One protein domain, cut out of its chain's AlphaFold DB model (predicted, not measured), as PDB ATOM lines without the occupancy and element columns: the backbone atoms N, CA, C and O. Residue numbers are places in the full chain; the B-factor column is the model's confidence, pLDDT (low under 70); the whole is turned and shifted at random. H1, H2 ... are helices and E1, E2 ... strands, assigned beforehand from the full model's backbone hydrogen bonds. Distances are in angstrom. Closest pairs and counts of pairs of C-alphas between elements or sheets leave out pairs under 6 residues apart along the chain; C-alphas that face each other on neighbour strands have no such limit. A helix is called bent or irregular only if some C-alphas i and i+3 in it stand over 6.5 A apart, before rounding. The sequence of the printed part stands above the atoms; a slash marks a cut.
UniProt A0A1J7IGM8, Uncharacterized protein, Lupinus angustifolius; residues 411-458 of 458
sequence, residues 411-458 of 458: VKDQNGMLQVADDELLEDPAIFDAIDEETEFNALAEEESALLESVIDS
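What this domain is: This is residues 411 to 458 of the 458 residues of an uncharacterized protein of Lupinus angustifolius (UniProt A0A1J7IGM8). This is one long, lone helix, H2, with a small head of chain at its first end, where a loop folds back on itself, followed by a short strand, E1, and a single short helix, H1. Head and helix meet at a corner, roughly as an L with one arm much longer, and H2 makes the longest axis, with no other part packed along its length. The printed part has 48 residues with one named strand and two named helices, in the order E1, H1, H2 along the chain, and its class is mostly helix. The whole is extended, with a radius of gyration of the C-alphas of 17.7 A, and its C-alphas span 54 by 23 by 12 A.

How they stand to each other: Begin at Val 411, the first printed residue, and look for the place where the chain comes back beside it. Residues 411 to 412 pair with residues 418 to 419 of E1, the strand of residues 418 to 420, and this short pairing is antiparallel. E1 itself pairs with no named strand. Between the two paired stretches the chain makes a loop, and residues 413 to 418 stand free, with no C-alpha 8 or more residues away along the chain within 10 A. Read on from E1 and you come to H1, residues 423 to 426, after a tight link of 2 residues. E1 and H1 are apart, with no C-alpha of the one within 8 A of the other. A second tight link of 2 residues takes you to H2, residues 429 to 456. H1 and H2 meet only through their link. E1 and H2 are apart. Residues 426 to 458, of which 429 to 456 belong to H2, stand free. In the backbone N and O atoms of H2, every pair of O of residue i and N of residue i+4 is within hydrogen-bond range, while H1, with 4 residues, is too short for such a pair and has its one pair of O i to N i+3 within range.

Where its parts are: Find C-alpha 411 at (29.957, 10.754, -15.061), where the printed part begins. From there go to C-alpha 418 at (30.074, 16.274, -14.924), where E1 starts; it has 3 residues, Leu 418 to Val 420, and measures 6.9 A from first to last C-alpha. H1 has 4 residues, Asp 423 to Leu 426, and measures 5.1 A from first to last C-alpha. Then look at C-alpha 429 at (25.173, -3.211, -11.501), where H2 begins with Pro 429. From there H2 runs through 28 residues to Ile 456, whose C-alpha is at (7.598, 13.445, 21.855), and its first and last C-alphas are 41.2 A apart. Along the way x falls while y and z rise from the first of these two points to the last. H2 is the longest helix by residues, and neither H1 nor H2 is bent.

The domain as a whole: The two C-alphas farthest apart are those of Asn 415, in the loop before E1, and Ser 458, with 54.6 A between them. From the C-alpha of Val 411 to that of Ser 458 it is 47.4 A. The printed part has no cut, and Ser 458 is the chain's last residue. Both links between named elements are tight, and there is no long link. In the B-factor column the mean pLDDT of the printed part is 80.2. Read that column with care at the end of the chain: residues 452 to 458, of which 452 to 456 belong to H2, are under 70, which is low confidence in this model.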
ATOM      1  N   VAL A 411      28.567  11.166 -14.882       84.75
ATOM      2  CA  VAL A 411      29.957  10.754 -15.061       84.75
ATOM      3  C   VAL A 411      30.848  11.981 -15.035       84.75
ATOM      4  O   VAL A 411      30.618  12.962 -15.744       84.75
ATOM      5  N   LYS A 412      31.909  11.916 -14.234       88.31
ATOM      6  CA  LYS A 412      32.958  12.931 -14.224       88.31
ATOM      7  C   LYS A 412      34.002  12.605 -15.285       88.31
ATOM      8  O   LYS A 412      34.635  11.551 -15.232       88.31
ATOM      9  N   ASP A 413      34.197  13.510 -16.236       85.12
ATOM     10  CA  ASP A 413      35.219  13.355 -17.264       85.12
ATOM     11  C   ASP A 413      36.640  13.614 -16.723       85.12
ATOM     12  O   ASP A 413      36.856  13.989 -15.566       85.12
ATOM     13  N   GLN A 414      37.643  13.422 -17.583       88.38
ATOM     14  CA  GLN A 414      39.059  13.599 -17.229       88.38
ATOM     15  C   GLN A 414      39.423  15.044 -16.849       88.38
ATOM     16  O   GLN A 414      40.423  15.259 -16.165       88.38
ATOM     17  N   ASN A 415      38.627  16.025 -17.277       88.12
ATOM     18  CA  ASN A 415      38.798  17.436 -16.936       88.12
ATOM     19  C   ASN A 415      38.034  17.812 -15.657       88.12
ATOM     20  O   ASN A 415      38.122  18.946 -15.193       88.12
ATOM     21  N   GLY A 416      37.296  16.865 -15.077       85.31
ATOM     22  CA  GLY A 416      36.487  17.052 -13.890       85.31
ATOM     23  C   GLY A 416      35.083  17.595 -14.149       85.31
ATOM     24  O   GLY A 416      34.394  17.910 -13.179       85.31
ATOM     25  N   MET A 417      34.657  17.687 -15.410       85.12
ATOM     26  CA  MET A 417      33.312  18.123 -15.783       85.12
ATOM     27  C   MET A 417      32.323  16.969 -15.633       85.12
ATOM     28  O   MET A 417      32.607  15.847 -16.049       85.12
ATOM     29  N   LEU A 418      31.157  17.247 -15.052       84.31
ATOM     30  CA  LEU A 418      30.074  16.274 -14.924       84.31
ATOM     31  C   LEU A 418      29.224  16.253 -16.199       84.31
ATOM     32  O   LEU A 418      28.852  17.306 -16.719       84.31
ATOM     33  N   GLN A 419      28.915  15.056 -16.687       82.69
ATOM     34  CA  GLN A 419      28.038  14.800 -17.830       82.69
ATOM     35  C   GLN A 419      27.019  13.732 -17.437       82.69
ATOM     36  O   GLN A 419      27.358  12.830 -16.679       82.69
ATOM     37  N   VAL A 420      25.783  13.819 -17.926       83.12
ATOM     38  CA  VAL A 420      24.778  12.774 -17.667       83.12
ATOM     39  C   VAL A 420      25.235  11.464 -18.317       83.12
ATOM     40  O   VAL A 420      25.765  11.480 -19.429       83.12
ATOM     41  N   ALA A 421      25.082  10.356 -17.593       81.62
ATOM     42  CA  ALA A 421      25.382   9.013 -18.068       81.62
ATOM     43  C   ALA A 421      24.524   8.652 -19.287       81.62
ATOM     44  O   ALA A 421      23.385   9.101 -19.411       81.62
ATOM     45  N   ASP A 422      25.075   7.838 -20.183       82.62
ATOM     46  CA  ASP A 422      24.304   7.261 -21.281       82.62
ATOM     47  C   ASP A 422      23.503   6.030 -20.826       82.62
ATOM     48  O   ASP A 422      23.730   5.479 -19.747       82.62
ATOM     49  N   ASP A 423      22.557   5.604 -21.667       79.50
ATOM     50  CA  ASP A 423      21.660   4.479 -21.379       79.50
ATOM     51  C   ASP A 423      22.414   3.164 -21.116       79.50
ATOM     52  O   ASP A 423      21.944   2.333 -20.347       79.50
ATOM     53  N   GLU A 424      23.583   2.961 -21.739       82.00
ATOM     54  CA  GLU A 424      24.389   1.752 -21.527       82.00
ATOM     55  C   GLU A 424      24.985   1.730 -20.121       82.00
ATOM     56  O   GLU A 424      25.006   0.682 -19.474       82.00
ATOM     57  N   LEU A 425      25.454   2.883 -19.638       80.94
ATOM     58  CA  LEU A 425      26.000   2.985 -18.298       80.94
ATOM     59  C   LEU A 425      24.911   2.828 -17.239       80.94
ATOM     60  O   LEU A 425      25.199   2.207 -16.229       80.94
ATOM     61  N   LEU A 426      23.682   3.305 -17.477       77.50
ATOM     62  CA  LEU A 426      22.543   3.135 -16.557       77.50
ATOM     63  C   LEU A 426      22.197   1.663 -16.262       77.50
ATOM     64  O   LEU A 426      21.566   1.386 -15.246       77.50
ATOM     65  N   GLU A 427      22.613   0.720 -17.113       84.81
ATOM     66  CA  GLU A 427      22.440  -0.722 -16.888       84.81
ATOM     67  C   GLU A 427      23.566  -1.352 -16.034       84.81
ATOM     68  O   GLU A 427      23.583  -2.573 -15.836       84.81
ATOM     69  N   ASP A 428      24.520  -0.562 -15.530       87.94
ATOM     70  CA  ASP A 428      25.625  -1.059 -14.707       87.94
ATOM     71  C   ASP A 428      25.143  -1.507 -13.306       87.94
ATOM     72  O   ASP A 428      24.474  -0.738 -12.610       87.94
ATOM     73  N   PRO A 429      25.510  -2.720 -12.839       90.06
ATOM     74  CA  PRO A 429      25.173  -3.211 -11.501       90.06
ATOM     75  C   PRO A 429      25.518  -2.253 -10.360       90.06
ATOM     76  O   PRO A 429      24.749  -2.155  -9.415       90.06
ATOM     77  N   ALA A 430      26.625  -1.512 -10.454       89.31
ATOM     78  CA  ALA A 430      27.040  -0.588  -9.400       89.31
ATOM     79  C   ALA A 430      26.108   0.626  -9.273       89.31
ATOM     80  O   ALA A 430      26.048   1.237  -8.211       89.31
ATOM     81  N   ILE A 431      25.388   0.994 -10.340       85.31
ATOM     82  CA  ILE A 431      24.353   2.032 -10.265       85.31
ATOM     83  C   ILE A 431      23.128   1.490  -9.544       85.31
ATOM     84  O   ILE A 431      22.584   2.192  -8.701       85.31
ATOM     85  N   PHE A 432      22.715   0.257  -9.845       83.25
ATOM     86  CA  PHE A 432      21.620  -0.385  -9.118       83.25
ATOM     87  C   PHE A 432      21.956  -0.531  -7.634       83.25
ATOM     88  O   PHE A 432      21.157  -0.114  -6.809       83.25
ATOM     89  N   ASP A 433      23.165  -0.999  -7.306       88.75
ATOM     90  CA  ASP A 433      23.630  -1.094  -5.920       88.75
ATOM     91  C   ASP A 433      23.608   0.287  -5.229       88.75
ATOM     92  O   ASP A 433      23.155   0.398  -4.096       88.75
ATOM     93  N   ALA A 434      24.024   1.361  -5.913       86.75
ATOM     94  CA  ALA A 434      23.986   2.718  -5.357       86.75
ATOM     95  C   ALA A 434      22.557   3.259  -5.159       86.75
ATOM     96  O   ALA A 434      22.303   3.988  -4.203       86.75
ATOM     97  N   ILE A 435      21.623   2.924  -6.055       81.00
ATOM     98  CA  ILE A 435      20.201   3.273  -5.909       81.00
ATOM     99  C   ILE A 435      19.580   2.491  -4.746       81.00
ATOM    100  O   ILE A 435      18.808   3.058  -3.972       81.00
ATOM    101  N   ASP A 436      19.926   1.212  -4.602       84.69
ATOM    102  CA  ASP A 436      19.469   0.373  -3.494       84.69
ATOM    103  C   ASP A 436      20.010   0.901  -2.152       84.69
ATOM    104  O   ASP A 436      19.245   1.013  -1.196       84.69
ATOM    105  N   GLU A 437      21.285   1.305  -2.089       89.06
ATOM    106  CA  GLU A 437      21.889   1.943  -0.907       89.06
ATOM    107  C   GLU A 437      21.193   3.266  -0.537       89.06
ATOM    108  O   GLU A 437      20.895   3.491   0.636       89.06
ATOM    109  N   GLU A 438      20.892   4.127  -1.516       84.38
ATOM    110  CA  GLU A 438      20.125   5.366  -1.292       84.38
ATOM    111  C   GLU A 438      18.714   5.053  -0.774       84.38
ATOM    112  O   GLU A 438      18.217   5.702   0.144       84.38
ATOM    113  N   THR A 439      18.074   4.019  -1.320       81.38
ATOM    114  CA  THR A 439      16.738   3.584  -0.888       81.38
ATOM    115  C   THR A 439      16.760   3.056   0.547       81.38
ATOM    116  O   THR A 439      15.871   3.377   1.336       81.38
ATOM    117  N   GLU A 440      17.779   2.273   0.915       86.69
ATOM    118  CA  GLU A 440      17.969   1.789   2.287       86.69
ATOM    119  C   GLU A 440      18.227   2.950   3.255       86.69
ATOM    120  O   GLU A 440      17.645   2.983   4.341       86.69
ATOM    121  N   PHE A 441      19.046   3.929   2.860       85.50
ATOM    122  CA  PHE A 441      19.277   5.130   3.659       85.50
ATOM    123  C   PHE A 441      17.979   5.904   3.917       85.50
ATOM    124  O   PHE A 441      17.717   6.279   5.061       85.50
ATOM    125  N   ASN A 442      17.141   6.081   2.895       80.25
ATOM    126  CA  ASN A 442      15.863   6.784   3.026       80.25
ATOM    127  C   ASN A 442      14.914   6.054   3.981       80.25
ATOM    128  O   ASN A 442      14.349   6.675   4.877       80.25
ATOM    129  N   ALA A 443      14.825   4.725   3.873       81.56
ATOM    130  CA  ALA A 443      14.017   3.917   4.785       81.56
ATOM    131  C   ALA A 443      14.483   4.040   6.251       81.56
ATOM    132  O   ALA A 443      13.663   4.098   7.166       81.56
ATOM    133  N   LEU A 444      15.798   4.112   6.487       84.44
ATOM    134  CA  LEU A 444      16.351   4.328   7.829       84.44
ATOM    135  C   LEU A 444      16.069   5.741   8.358       84.44
ATOM    136  O   LEU A 444      15.796   5.901   9.547       84.44
ATOM    137  N   ALA A 445      16.138   6.762   7.500       80.88
ATOM    138  CA  ALA A 445      15.822   8.139   7.873       80.88
ATOM    139  C   ALA A 445      14.336   8.302   8.252       80.88
ATOM    140  O   ALA A 445      14.017   9.000   9.220       80.88
ATOM    141  N   GLU A 446      13.436   7.616   7.544       79.19
ATOM    142  CA  GLU A 446      12.008   7.548   7.874       79.19
ATOM    143  C   GLU A 446      11.764   6.843   9.220       79.19
ATOM    144  O   GLU A 446      11.013   7.351  10.055       79.19
ATOM    145  N   GLU A 447      12.441   5.716   9.480       83.00
ATOM    146  CA  GLU A 447      12.346   5.003  10.764       83.00
ATOM    147  C   GLU A 447      12.831   5.868  11.941       83.00
ATOM    148  O   GLU A 447      12.178   5.917  12.985       83.00
ATOM    149  N   GLU A 448      13.954   6.580  11.783       80.56
ATOM    150  CA  GLU A 448      14.471   7.507  12.800       80.56
ATOM    151  C   GLU A 448      13.468   8.630  13.099       80.56
ATOM    152  O   GLU A 448      13.228   8.947  14.266       80.56
ATOM    153  N   SER A 449      12.854   9.199  12.058       74.31
ATOM    154  CA  SER A 449      11.870  10.280  12.190       74.31
ATOM    155  C   SER A 449      10.622   9.814  12.949       74.31
ATOM    156  O   SER A 449      10.221  10.455  13.919       74.31
ATOM    157  N   ALA A 450      10.086   8.637  12.606       75.56
ATOM    158  CA  ALA A 450       8.939   8.044  13.301       75.56
ATOM    159  C   ALA A 450       9.244   7.702  14.773       75.56
ATOM    160  O   ALA A 450       8.382   7.807  15.651       75.56
ATOM    161  N   LEU A 451      10.482   7.293  15.075       75.88
ATOM    162  CA  LEU A 451      10.920   7.063  16.452       75.88
ATOM    163  C   LEU A 451      10.954   8.364  17.258       75.88
ATOM    164  O   LEU A 451      10.503   8.364  18.404       75.88
ATOM    165  N   LEU A 452      11.468   9.455  16.684       68.81
ATOM    166  CA  LEU A 452      11.513  10.762  17.346       68.81
ATOM    167  C   LEU A 452      10.108  11.282  17.663       68.81
ATOM    168  O   LEU A 452       9.865  11.696  18.796       68.81
ATOM    169  N   GLU A 453       9.178  11.168  16.718       68.62
ATOM    170  CA  GLU A 453       7.772  11.545  16.905       68.62
ATOM    171  C   GLU A 453       7.131  10.762  18.067       68.62
ATOM    172  O   GLU A 453       6.556  11.342  18.987       68.62
ATOM    173  N   SER A 454       7.371   9.444  18.137       69.75
ATOM    174  CA  SER A 454       6.846   8.600  19.222       69.75
ATOM    175  C   SER A 454       7.370   8.958  20.622       69.75
ATOM    176  O   SER A 454       6.695   8.706  21.624       69.75
ATOM    177  N   VAL A 455       8.580   9.523  20.713       65.06
ATOM    178  CA  VAL A 455       9.198   9.940  21.980       65.06
ATOM    179  C   VAL A 455       8.631  11.276  22.457       65.06
ATOM    180  O   VAL A 455       8.569  11.494  23.663       65.06
ATOM    181  N   ILE A 456       8.210  12.146  21.539       57.75
ATOM    182  CA  ILE A 456       7.598  13.445  21.855       57.75
ATOM    183  C   ILE A 456       6.152  13.259  22.352       57.75
ATOM    184  O   ILE A 456       5.725  13.971  23.260       57.75
ATOM    185  N   ASP A 457       5.445  12.245  21.845       54.47
ATOM    186  CA  ASP A 457       4.069  11.898  22.240       54.47
ATOM    187  C   ASP A 457       3.944  11.069  23.541       54.47
ATOM    188  O   ASP A 457       2.829  10.754  23.982       54.47
ATOM    189  N   SER A 458       5.070  10.690  24.160       43.41
ATOM    190  CA  SER A 458       5.153   9.851  25.375       43.41
ATOM    191  C   SER A 458       5.382  10.662  26.647       43.41
ATOM    192  O   SER A 458       4.681  10.390  27.656       43.41
TER     193      SER A 458